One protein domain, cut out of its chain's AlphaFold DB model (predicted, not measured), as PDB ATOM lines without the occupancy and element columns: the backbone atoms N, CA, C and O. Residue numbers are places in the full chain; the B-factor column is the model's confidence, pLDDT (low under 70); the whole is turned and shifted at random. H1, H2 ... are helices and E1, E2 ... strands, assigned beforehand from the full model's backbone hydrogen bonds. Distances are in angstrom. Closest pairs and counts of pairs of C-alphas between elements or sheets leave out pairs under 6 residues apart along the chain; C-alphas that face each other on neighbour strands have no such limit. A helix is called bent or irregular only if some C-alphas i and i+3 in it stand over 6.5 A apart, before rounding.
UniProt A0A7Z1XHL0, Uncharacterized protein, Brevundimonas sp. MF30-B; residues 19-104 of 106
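This is residues 19 to 104 of the 106 residues of an uncharacterized protein of Brevundimonas sp. MF30-B (UniProt A0A7Z1XHL0). A small three-stranded sheet, E3, E4 and E5, has helix H2 over one face, and a two-stranded hairpin, E1 and E2, lies next to its E3 edge. Helix H1 packs where hairpin and sheet meet, and two long loops, residues 22 to 34 and 82 to 96, fill out the two ends of the shape. The printed part has 86 residues, with two named helices and five named strands in the order E1 E2 H1 E3 E4 H2 E5; both sheets are antiparallel, the larger in the order E3 E4 E5. The class is mixed, helices and strands, with 37 residues, under half, in named elements. The whole is compact, with a radius of gyration of the C-alphas of 12.4 A and spans of 35 by 28 by 19 A.

In the larger sheet, E3 is residues 55 to 59, 11.6 A long, beginning at C-alpha 55 (-28.968, 35.304, 96.485). E4 is residues 68 to 71, 10.0 A, and E5 is residues 97 to 99, 7.0 A, ending at C-alpha 99 (-30.560, 47.557, 93.287). H2, residues 73 to 81, spans 14.0 A, and H1, residues 42 to 50, spans 12.4 A. E1, residues 19 to 21, begins at C-alpha 19 (-20.332, 38.990, 108.078) and measures 6.3 A; E2 is residues 35 to 38, 10.1 A.

E3 and E4 form a hairpin, antiparallel at 169 degrees, with N 56 and O 70 at 2.8 A, within hydrogen-bond range. E4, the inner strand, is antiparallel to E5 at 141 degrees, with N 69 and O 98 at 2.8 A. H2 is irregular: C-alphas 74 and 77 are 7.1 A apart. It is on this sheet at a height of 8.8 A, only just over E4 and E5 with 3 C-alphas falling on each, and runs along the strands, at 1 degree to E4 on the local plane. H1 only grazes the sheet, with its residues 42 to 49; its closest C-alphas to E3 are Ile 45 and Thr 55, 7.3 A. H1 and H2 are apart, but only just, at 8.4 A. The closest C-alphas of E2 and E3 are those of Asp 38 and Cys 59, 6.2 A. E1 and E2 form a hairpin, antiparallel at 137 degrees, with N 19 and O 37 at 2.8 A. In H1 every O i to N i+4 pair is within hydrogen-bond range; in H2, 3 of 5 are.

The C-alphas farthest apart are those of Asp 31 and Trp 104, 35.4 A. The printed part has no cut. The links E1 to E2 and H2 to E5 are long, with 13 and 15 residues. The mean pLDDT of the printed part is 87.9; residues 89 to 95 and 103 to 104 are under 70.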
ATOM      1  N   VAL A  19     -19.893  39.835 106.965       92.44
ATOM      2  CA  VAL A  19     -20.332  38.990 108.078       92.44
ATOM      3  C   VAL A  19     -20.722  37.624 107.543       92.44
ATOM      4  O   VAL A  19     -21.302  37.514 106.465       92.44
ATOM      5  N   GLU A  20     -20.411  36.580 108.301       95.25
ATOM      6  CA  GLU A  20     -20.847  35.223 107.989       95.25
ATOM      7  C   GLU A  20     -22.252  34.997 108.560       95.25
ATOM      8  O   GLU A  20     -22.472  35.115 109.768       95.25
ATOM      9  N   LEU A  21     -23.213  34.697 107.688       95.06
ATOM     10  CA  LEU A  21     -24.584  34.368 108.068       95.06
ATOM     11  C   LEU A  21     -24.848  32.871 107.921       95.06
ATOM     12  O   LEU A  21     -24.321  32.212 107.021       95.06
ATOM     13  N   VAL A  22     -25.725  32.346 108.776       95.06
ATOM     14  CA  VAL A  22     -26.241  30.980 108.645       95.06
ATOM     15  C   VAL A  22     -27.222  30.940 107.466       95.06
ATOM     16  O   VAL A  22     -28.230  31.651 107.510       95.06
ATOM     17  N   PRO A  23     -26.963  30.141 106.416       93.75
ATOM     18  CA  PRO A  23     -27.846  30.075 105.262       93.75
ATOM     19  C   PRO A  23     -29.147  29.326 105.588       93.75
ATOM     20  O   PRO A  23     -29.151  28.421 106.430       93.75
ATOM     21  N   PRO A  24     -30.256  29.633 104.892       94.25
ATOM     22  CA  PRO A  24     -31.459  28.810 104.945       94.25
ATOM     23  C   PRO A  24     -31.210  27.434 104.293       94.25
ATOM     24  O   PRO A  24     -30.283  27.298 103.490       94.25
ATOM     25  N   PRO A  25     -32.063  26.418 104.547       94.12
ATOM     26  CA  PRO A  25     -31.866  25.046 104.057       94.12
ATOM     27  C   PRO A  25     -31.564  24.910 102.554       94.12
ATOM     28  O   PRO A  25     -30.761  24.072 102.161       94.12
ATOM     29  N   PHE A  26     -32.154  25.761 101.709       92.69
ATOM     30  CA  PHE A  26     -31.977  25.743 100.247       92.69
ATOM     31  C   PHE A  26     -30.668  26.405  99.746       92.69
ATOM     32  O   PHE A  26     -30.368  26.399  98.545       92.69
ATOM     33  N   LEU A  27     -29.880  26.976 100.658       92.94
ATOM     34  CA  LEU A  27     -28.577  27.606 100.414       92.94
ATOM     35  C   LEU A  27     -27.445  26.978 101.244       92.94
ATOM     36  O   LEU A  27     -26.316  27.465 101.205       92.94
ATOM     37  N   VAL A  28     -27.721  25.901 101.988       92.12
ATOM     38  CA  VAL A  28     -26.704  25.212 102.791       92.12
ATOM     39  C   VAL A  28     -25.597  24.685 101.885       92.12
ATOM     40  O   VAL A  28     -25.838  23.997 100.891       92.12
ATOM     41  N   ARG A  29     -24.358  25.012 102.247       85.94
ATOM     42  CA  ARG A  29     -23.169  24.541 101.545       85.94
ATOM     43  C   ARG A  29     -22.810  23.124 102.007       85.94
ATOM     44  O   ARG A  29     -22.973  22.823 103.189       85.94
ATOM     45  N   PRO A  30     -22.254  22.267 101.131       88.81
ATOM     46  CA  PRO A  30     -21.827  20.918 101.515       88.81
ATOM     47  C   PRO A  30     -20.787  20.884 102.643       88.81
ATOM     48  O   PRO A  30     -20.697  19.903 103.371       88.81
ATOM     49  N   ASP A  31     -19.999  21.952 102.786       91.31
ATOM     50  CA  ASP A  31     -18.976  22.101 103.823       91.31
ATOM     51  C   ASP A  31     -19.530  22.620 105.164       91.31
ATOM     52  O   ASP A  31     -18.765  22.802 106.109       91.31
ATOM     53  N   GLY A  32     -20.841  22.869 105.253       88.69
ATOM     54  CA  GLY A  32     -21.515  23.344 106.461       88.69
ATOM     55  C   GLY A  32     -21.166  24.777 106.875       88.69
ATOM     56  O   GLY A  32     -21.612  25.213 107.934       88.69
ATOM     57  N   ARG A  33     -20.381  25.513 106.074       90.75
ATOM     58  CA  ARG A  33     -19.999  26.897 106.385       90.75
ATOM     59  C   ARG A  33     -21.125  27.874 106.077       90.75
ATOM     60  O   ARG A  33     -21.987  27.613 105.232       90.75
ATOM     61  N   GLY A  34     -21.078  29.024 106.741       92.44
ATOM     62  CA  GLY A  34     -21.967  30.132 106.454       92.44
ATOM     63  C   GLY A  34     -21.682  30.788 105.102       92.44
ATOM     64  O   GLY A  34     -20.773  30.412 104.346       92.44
ATOM     65  N   ILE A  35     -22.500  31.786 104.785       93.94
ATOM     66  CA  ILE A  35     -22.339  32.628 103.601       93.94
ATOM     67  C   ILE A  35     -21.891  34.007 104.070       93.94
ATOM     68  O   ILE A  35     -22.584  34.657 104.852       93.94
ATOM     69  N   CYS A  36     -20.730  34.443 103.587       93.56
ATOM     70  CA  CYS A  36     -20.258  35.800 103.806       93.56
ATOM     71  C   CYS A  36     -21.065  36.778 102.951       93.56
ATOM     72  O   CYS A  36     -21.222  36.571 101.748       93.56
ATOM     73  N   VAL A  37     -21.549  37.846 103.575       93.19
ATOM     74  CA  VAL A  37     -22.281  38.937 102.923       93.19
ATOM     75  C   VAL A  37     -21.781  40.267 103.457       93.19
ATOM     76  O   VAL A  37     -21.323  40.337 104.597       93.19
ATOM     77  N   ASP A  38     -21.915  41.341 102.685       91.88
ATOM     78  CA  ASP A  38     -21.613  42.680 103.188       91.88
ATOM     79  C   ASP A  38     -22.480  43.005 104.407       91.88
ATOM     80  O   ASP A  38     -23.712  42.946 104.349       91.88
ATOM     81  N   ALA A  39     -21.847  43.414 105.512       90.00
ATOM     82  CA  ALA A  39     -22.529  43.699 106.775       90.00
ATOM     83  C   ALA A  39     -23.665  44.723 106.617       90.00
ATOM     84  O   ALA A  39     -24.701  44.623 107.277       90.00
ATOM     85  N   CYS A  40     -23.492  45.686 105.704       89.88
ATOM     86  CA  CYS A  40     -24.493  46.704 105.392       89.88
ATOM     87  C   CYS A  40     -25.782  46.117 104.794       89.88
ATOM     88  O   CYS A  40     -26.856  46.677 105.011       89.88
ATOM     89  N   LEU A  41     -25.686  44.989 104.084       92.56
ATOM     90  CA  LEU A  41     -26.807  44.320 103.419       92.56
ATOM     91  C   LEU A  41     -27.300  43.078 104.174       92.56
ATOM     92  O   LEU A  41     -28.321  42.512 103.802       92.56
ATOM     93  N   ALA A  42     -26.640  42.673 105.262       93.19
ATOM     94  CA  ALA A  42     -26.923  41.423 105.970       93.19
ATOM     95  C   ALA A  42     -28.401  41.235 106.362       93.19
ATOM     96  O   ALA A  42     -28.953  40.144 106.203       93.19
ATOM     97  N   LEU A  43     -29.068  42.292 106.841       92.50
ATOM     98  CA  LEU A  43     -30.496  42.221 107.175       92.50
ATOM     99  C   LEU A  43     -31.379  42.047 105.942       92.50
ATOM    100  O   LEU A  43     -32.344  41.293 105.988       92.50
ATOM    101  N   GLU A  44     -31.055  42.746 104.860       94.88
ATOM    102  CA  GLU A  44     -31.817  42.676 103.619       94.88
ATOM    103  C   GLU A  44     -31.670  41.298 102.969       94.88
ATOM    104  O   GLU A  44     -32.667  40.679 102.614       94.88
ATOM    105  N   ILE A  45     -30.448  40.760 102.933       96.31
ATOM    106  CA  ILE A  45     -30.182  39.398 102.465       96.31
ATOM    107  C   ILE A  45     -30.929  38.363 103.315       96.31
ATOM    108  O   ILE A  45     -31.556  37.458 102.770       96.31
ATOM    109  N   THR A  46     -30.929  38.524 104.641       95.75
ATOM    110  CA  THR A  46     -31.676  37.626 105.535       95.75
ATOM    111  C   THR A  46     -33.177  37.660 105.239       95.75
ATOM    112  O   THR A  46     -33.824  36.615 105.246       95.75
ATOM    113  N   GLU A  47     -33.748  38.831 104.958       95.69
ATOM    114  CA  GLU A  47     -35.171  38.937 104.631       95.69
ATOM    115  C   GLU A  47     -35.492  38.309 103.269       95.69
ATOM    116  O   GLU A  47     -36.442  37.535 103.167       95.69
ATOM    117  N   LEU A  48     -34.652  38.526 102.253       96.50
ATOM    118  CA  LEU A  48     -34.780  37.848 100.958       96.50
ATOM    119  C   LEU A  48     -34.735  36.322 101.112       96.50
ATOM    120  O   LEU A  48     -35.570  35.607 100.560       96.50
ATOM    121  N   TRP A  49     -33.825  35.805 101.938       97.25
ATOM    122  CA  TRP A  49     -33.766  34.377 102.250       97.25
ATOM    123  C   TRP A  49     -35.044  33.862 102.915       97.25
ATOM    124  O   TRP A  49     -35.500  32.763 102.601       97.25
ATOM    125  N   ARG A  50     -35.672  34.648 103.796       96.50
ATOM    126  CA  ARG A  50     -36.963  34.285 104.409       96.50
ATOM    127  C   ARG A  50     -38.110  34.270 103.402       96.50
ATOM    128  O   ARG A  50     -39.068  33.529 103.603       96.50
ATOM    129  N   MET A  51     -37.987  35.026 102.315       95.94
ATOM    130  CA  MET A  51     -38.909  35.005 101.178       95.94
ATOM    131  C   MET A  51     -38.637  33.852 100.196       95.94
ATOM    132  O   MET A  51     -39.364  33.707  99.218       95.94
ATOM    133  N   GLY A  52     -37.609  33.029 100.435       97.00
ATOM    134  CA  GLY A  52     -37.216  31.940  99.537       97.00
ATOM    135  C   GLY A  52     -36.363  32.383  98.344       97.00
ATOM    136  O   GLY A  52     -36.129  31.588  97.440       97.00
ATOM    137  N   ILE A  53     -35.884  33.631  98.333       96.75
ATOM    138  CA  ILE A  53     -35.060  34.176  97.251       96.75
ATOM    139  C   ILE A  53     -33.618  33.694  97.406       96.75
ATOM    140  O   ILE A  53     -33.003  33.812  98.472       96.75
ATOM    141  N   ARG A  54     -33.055  33.167  96.316       96.12
ATOM    142  CA  ARG A  54     -31.698  32.628  96.263       96.12
ATOM    143  C   ARG A  54     -30.705  33.697  95.822       96.12
ATOM    144  O   ARG A  54     -30.532  33.944  94.633       96.12
ATOM    145  N   THR A  55     -30.026  34.323  96.779       96.19
ATOM    146  CA  THR A  55     -28.968  35.304  96.485       96.19
ATOM    147  C   THR A  55     -27.657  34.609  96.114       96.19
ATOM    148  O   THR A  55     -27.289  33.612  96.737       96.19
ATOM    149  N   THR A  56     -26.919  35.163  95.157       93.81
ATOM    150  CA  THR A  56     -25.621  34.655  94.676       93.81
ATOM    151  C   THR A  56     -24.457  35.595  94.997       93.81
ATOM    152  O   THR A  56     -23.304  35.172  94.966       93.81
ATOM    153  N   GLY A  57     -24.745  36.846  95.363       91.81
ATOM    154  CA  GLY A  57     -23.759  37.834  95.794       91.81
ATOM    155  C   GLY A  57     -24.422  39.149  96.192       91.81
ATOM    156  O   GLY A  57     -25.599  39.369  95.913       91.81
ATOM    157  N   CYS A  58     -23.681  40.031  96.855       93.00
ATOM    158  CA  CYS A  58     -24.138  41.382  97.152       93.00
ATOM    159  C   CYS A  58     -22.952  42.331  97.309       93.00
ATOM    160  O   CYS A  58     -21.877  41.900  97.722       93.00
ATOM    161  N   CYS A  59     -23.166  43.611  97.028       90.81
ATOM    162  CA  CYS A  59     -22.215  44.672  97.320       90.81
ATOM    163  C   CYS A  59     -22.973  45.912  97.783       90.81
ATOM    164  O   CYS A  59     -23.884  46.383  97.107       90.81
ATOM    165  N   CYS A  60     -22.595  46.488  98.917       88.19
ATOM    166  CA  CYS A  60     -23.189  47.728  99.416       88.19
ATOM    167  C   CYS A  60     -22.724  48.987  98.660       88.19
ATOM    168  O   CYS A  60     -23.084  50.098  99.051       88.19
ATOM    169  N   GLY A  61     -21.869  48.827  97.643       85.88
ATOM    170  CA  GLY A  61     -21.269  49.914  96.866       85.88
ATOM    171  C   GLY A  61     -20.269  50.770  97.651       85.88
ATOM    172  O   GLY A  61     -19.780  51.761  97.124       85.88
ATOM    173  N   HIS A  62     -19.993  50.416  98.914       85.31
ATOM    174  CA  HIS A  62     -19.076  51.099  99.837       85.31
ATOM    175  C   HIS A  62     -19.275  52.625  99.960       85.31
ATOM    176  O   HIS A  62     -18.385  53.333 100.416       85.31
ATOM    177  N   GLY A  63     -20.473  53.122  99.630       79.69
ATOM    178  CA  GLY A  63     -20.805  54.551  99.638       79.69
ATOM    179  C   GLY A  63     -20.421  55.307  98.361       79.69
ATOM    180  O   GLY A  63     -20.793  56.469  98.235       79.69
ATOM    181  N   ASP A  64     -19.742  54.647  97.421       81.31
ATOM    182  CA  ASP A  64     -19.277  55.235  96.161       81.31
ATOM    183  C   ASP A  64     -20.148  54.822  94.964       81.31
ATOM    184  O   ASP A  64     -20.262  55.563  93.988       81.31
ATOM    185  N   LEU A  65     -20.765  53.638  95.032       83.88
ATOM    186  CA  LEU A  65     -21.587  53.057  93.972       83.88
ATOM    187  C   LEU A  65     -22.980  52.673  94.473       83.88
ATOM    188  O   LEU A  65     -23.232  52.566  95.674       83.88
ATOM    189  N   GLU A  66     -23.877  52.419  93.520       85.94
ATOM    190  CA  GLU A  66     -25.190  51.854  93.808       85.94
ATOM    191  C   GLU A  66     -25.050  50.474  94.490       85.94
ATOM    192  O   GLU A  66     -24.347  49.598  93.974       85.94
ATOM    193  N   PRO A  67     -25.719  50.253  95.637       89.62
ATOM    194  CA  PRO A  67     -25.786  48.945  96.273       89.62
ATOM    195  C   PRO A  67     -26.508  47.922  95.391       89.62
ATOM    196  O   PRO A  67     -27.620  48.174  94.927       89.62
ATOM    197  N   THR A  68     -25.926  46.740  95.221       91.94
ATOM    198  CA  THR A  68     -26.464  45.673  94.370       91.94
ATOM    199  C   THR A  68     -26.602  44.344  95.107       91.94
ATOM    200  O   THR A  68     -25.829  44.008  96.008       91.94
ATOM    201  N   ILE A  69     -27.604  43.566  94.704       94.56
ATOM    202  CA  ILE A  69     -27.843  42.185  95.123       94.56
ATOM    203  C   ILE A  69     -27.969  41.338  93.861       94.56
ATOM    204  O   ILE A  69     -28.792  41.624  92.994       94.56
ATOM    205  N   CYS A  70     -27.167  40.285  93.779       94.06
ATOM    206  CA  CYS A  70     -27.236  39.289  92.723       94.06
ATOM    207  C   CYS A  70     -28.080  38.102  93.198       94.06
ATOM    208  O   CYS A  70     -27.928  37.644  94.337       94.06
ATOM    209  N   VAL A  71     -28.936  37.573  92.330       95.12
ATOM    210  CA  VAL A  71     -29.746  36.376  92.599       95.12
ATOM    211  C   VAL A  71     -29.511  35.286  91.553       95.12
ATOM    212  O   VAL A  71     -28.799  35.494  90.571       95.12
ATOM    213  N   ALA A  72     -30.025  34.087  91.805       93.81
ATOM    214  CA  ALA A  72     -30.086  33.025  90.805       93.81
ATOM    215  C   ALA A  72     -31.229  33.293  89.805       93.81
ATOM    216  O   ALA A  72     -32.186  33.988  90.160       93.81
ATOM    217  N   ASP A  73     -31.145  32.731  88.594       92.44
ATOM    218  CA  ASP A  73     -32.120  32.953  87.509       92.44
ATOM    219  C   ASP A  73     -33.558  32.705  87.989       92.44
ATOM    220  O   ASP A  73     -34.461  33.515  87.776       92.44
ATOM    221  N   GLU A  74     -33.765  31.614  88.734       93.56
ATOM    222  CA  GLU A  74     -35.071  31.211  89.255       93.56
ATOM    223  C   GLU A  74     -35.669  32.190  90.277       93.56
ATOM    224  O   GLU A  74     -36.852  32.115  90.598       93.56
ATOM    225  N   SER A  75     -34.859  33.100  90.819       95.25
ATOM    226  CA  SER A  75     -35.273  34.088  91.818       95.25
ATOM    227  C   SER A  75     -35.494  35.487  91.239       95.25
ATOM    228  O   SER A  75     -35.961  36.366  91.966       95.25
ATOM    229  N   ALA A  76     -35.202  35.713  89.954       92.56
ATOM    230  CA  ALA A  76     -35.347  37.024  89.323       92.56
ATOM    231  C   ALA A  76     -36.800  37.530  89.352       92.56
ATOM    232  O   ALA A  76     -37.060  38.671  89.734       92.56
ATOM    233  N   GLU A  77     -37.766  36.671  89.020       92.19
ATOM    234  CA  GLU A  77     -39.191  37.024  89.061       92.19
ATOM    235  C   GLU A  77     -39.653  37.349  90.493       92.19
ATOM    236  O   GLU A  77     -40.361  38.328  90.725       92.19
ATOM    237  N   ALA A  78     -39.193  36.575  91.482       94.81
ATOM    238  CA  ALA A  78     -39.508  36.814  92.889       94.81
ATOM    239  C   ALA A  78     -38.957  38.161  93.390       94.81
ATOM    240  O   ALA A  78     -39.637  38.852  94.150       94.81
ATOM    241  N   MET A  79     -37.770  38.572  92.928       94.38
ATOM    242  CA  MET A  79     -37.209  39.898  93.214       94.38
ATOM    243  C   MET A  79     -38.092  41.018  92.652       94.38
ATOM    244  O   MET A  79     -38.438  41.949  93.384       94.38
ATOM    245  N   MET A  80     -38.516  40.912  91.388       91.81
ATOM    246  CA  MET A  80     -39.412  41.899  90.767       91.81
ATOM    247  C   MET A  80     -40.755  41.983  91.505       91.81
ATOM    248  O   MET A  80     -41.212  43.075  91.841       91.81
ATOM    249  N   ASN A  81     -41.347  40.837  91.851       93.62
ATOM    250  CA  ASN A  81     -42.590  40.767  92.625       93.62
ATOM    251  C   ASN A  81     -42.441  41.346  94.046       93.62
ATOM    252  O   ASN A  81     -43.395  41.885  94.603       93.62
ATOM    253  N   ALA A  82     -41.237  41.289  94.624       91.56
ATOM    254  CA  ALA A  82     -40.885  41.925  95.896       91.56
ATOM    255  C   ALA A  82     -40.591  43.442  95.778       91.56
ATOM    256  O   ALA A  82     -40.214  44.089  96.770       91.56
ATOM    257  N   GLY A  83     -40.762  44.006  94.577       92.00
ATOM    258  CA  GLY A  83     -40.606  45.422  94.256       92.00
ATOM    259  C   GLY A  83     -39.169  45.857  93.976       92.00
ATOM    260  O   GLY A  83     -38.902  47.054  93.980       92.00
ATOM    261  N   TYR A  84     -38.231  44.925  93.785       91.38
ATOM    262  CA  TYR A  84     -36.851  45.271  93.454       91.38
ATOM    263  C   TYR A  84     -36.718  45.745  92.008       91.38
ATOM    264  O   TYR A  84     -37.383  45.239  91.107       91.38
ATOM    265  N   LEU A  85     -35.815  46.702  91.797       88.62
ATOM    266  CA  LEU A  85     -35.489  47.235  90.479       88.62
ATOM    267  C   LEU A  85     -34.239  46.539  89.945       88.62
ATOM    268  O   LEU A  85     -33.282  46.343  90.697       88.62
ATOM    269  N   ALA A  86     -34.243  46.176  88.663       86.06
ATOM    270  CA  ALA A  86     -33.033  45.721  87.986       86.06
ATOM    271  C   ALA A  86     -31.986  46.843  88.025       86.06
ATOM    272  O   ALA A  86     -32.315  48.008  87.788       86.06
ATOM    273  N   SER A  87     -30.740  46.504  88.354       80.50
ATOM    274  CA  SER A  87     -29.686  47.504  88.489       80.50
ATOM    275  C   SER A  87     -29.326  48.086  87.127       80.50
ATOM    276  O   SER A  87     -29.046  47.367  86.168       80.50
ATOM    277  N   ALA A  88     -29.250  49.415  87.061       70.81
ATOM    278  CA  ALA A  88     -28.795  50.125  85.869       70.81
ATOM    279  C   ALA A  88     -27.296  49.908  85.578       70.81
ATOM    280  O   ALA A  88     -26.816  50.278  84.507       70.81
ATOM    281  N   LEU A  89     -26.548  49.311  86.518       66.44
ATOM    282  CA  LEU A  89     -25.124  49.007  86.361       66.44
ATOM    283  C   LEU A  89     -24.853  47.858  85.386       66.44
ATOM    284  O   LEU A  89     -23.699  47.628  85.018       66.44
ATOM    285  N   THR A  90     -25.882  47.134  84.952       60.72
ATOM    286  CA  THR A  90     -25.717  46.034  84.006       60.72
ATOM    287  C   THR A  90     -26.169  46.445  82.615       60.72
ATOM    288  O   THR A  90     -27.319  46.818  82.410       60.72
ATOM    289  N   VAL A  91     -25.271  46.316  81.636       55.16
ATOM    290  CA  VAL A  91     -25.601  46.432  80.202       55.16
ATOM    291  C   VAL A  91     -26.245  45.157  79.643       55.16
ATOM    292  O   VAL A  91     -26.628  45.120  78.476       55.16
ATOM    293  N   ASP A  92     -26.347  44.112  80.469       55.31
ATOM    294  CA  ASP A  92     -26.920  42.820  80.116       55.31
ATOM    295  C   ASP A  92     -28.358  42.711  80.658       55.31
ATOM    296  O   ASP A  92     -28.547  42.706  81.876       55.31
ATOM    297  N   PRO A  93     -29.380  42.611  79.790       50.16
ATOM    298  CA  PRO A  93     -30.776  42.449  80.195       50.16
ATOM    299  C   PRO A  93     -31.090  41.077  80.817       50.16
ATOM    300  O   PRO A  93     -32.207  40.877  81.286       50.16
ATOM    301  N   THR A  94     -30.140  40.136  80.825       55.47
ATOM    302  CA  THR A  94     -30.236  38.864  81.564       55.47
ATOM    303  C   THR A  94     -29.622  38.941  82.958       55.47
ATOM    304  O   THR A  94     -29.530  37.933  83.657       55.47
ATOM    305  N   SER A  95     -29.179  40.125  83.390       67.50
ATOM    306  CA  SER A  95     -28.540  40.243  84.687       67.50
ATOM    307  C   SER A  95     -29.543  39.979  85.817       67.50
ATOM    308  O   SER A  95     -30.577  40.630  85.961       67.50
ATOM    309  N   ASN A  96     -29.206  39.032  86.687       87.69
ATOM    310  CA  ASN A  96     -29.918  38.821  87.947       87.69
ATOM    311  C   ASN A  96     -29.454  39.809  89.020       87.69
ATOM    312  O   ASN A  96     -29.284  39.432  90.180       87.69
ATOM    313  N   VAL A  97     -29.161  41.049  88.629       91.00
ATOM    314  CA  VAL A  97     -28.578  42.065  89.502       91.00
ATOM    315  C   VAL A  97     -29.625  43.127  89.764       91.00
ATOM    316  O   VAL A  97     -30.122  43.783  88.852       91.00
ATOM    317  N   PHE A  98     -29.942  43.314  91.034       91.81
ATOM    318  CA  PHE A  98     -30.982  44.218  91.491       91.81
ATOM    319  C   PHE A  98     -30.389  45.275  92.410       91.81
ATOM    320  O   PHE A  98     -29.477  44.992  93.188       91.81
ATOM    321  N   THR A  99     -30.924  46.488  92.357       90.12
ATOM    322  CA  THR A  99     -30.560  47.557  93.287       90.12
ATOM    323  C   THR A  99     -31.095  47.224  94.679       90.12
ATOM    324  O   THR A  99     -32.299  47.010  94.851       90.12
ATOM    325  N   ALA A 100     -30.222  47.205  95.688       86.50
ATOM    326  CA  ALA A 100     -30.632  46.961  97.069       86.50
ATOM    327  C   ALA A 100     -31.489  48.123  97.598       86.50
ATOM    328  O   ALA A 100     -31.247  49.289  97.269       86.50
ATOM    329  N   LYS A 101     -32.456  47.833  98.473       83.69
ATOM    330  CA  LYS A 101     -33.359  48.846  99.052       83.69
ATOM    331  C   LYS A 101     -32.617  49.866  99.911       83.69
ATOM    332  O   LYS A 101     -33.090  50.987 100.077       83.69
ATOM    333  N   SER A 102     -31.434  49.521 100.424       71.75
ATOM    334  CA  SER A 102     -30.521  50.475 101.069       71.75
ATOM    335  C   SER A 102     -30.078  51.631 100.159       71.75
ATOM    336  O   SER A 102     -29.662  52.667 100.669       71.75
ATOM    337  N   GLY A 103     -30.125  51.449  98.834       58.81
ATOM    338  CA  GLY A 103     -29.742  52.446  97.832       58.81
ATOM    339  C   GLY A 103     -30.893  53.302  97.305       58.81
ATOM    340  O   GLY A 103     -30.659  54.171  96.471       58.81
ATOM    341  N   TRP A 104     -32.132  53.065  97.745       62.97
ATOM    342  CA  TRP A 104     -33.285  53.802  97.229       62.97
ATOM    343  C   TRP A 104     -33.314  55.236  97.780       62.97
ATOM    344  O   TRP A 104     -32.998  55.439  98.957       62.97
TER     345      TRP A 104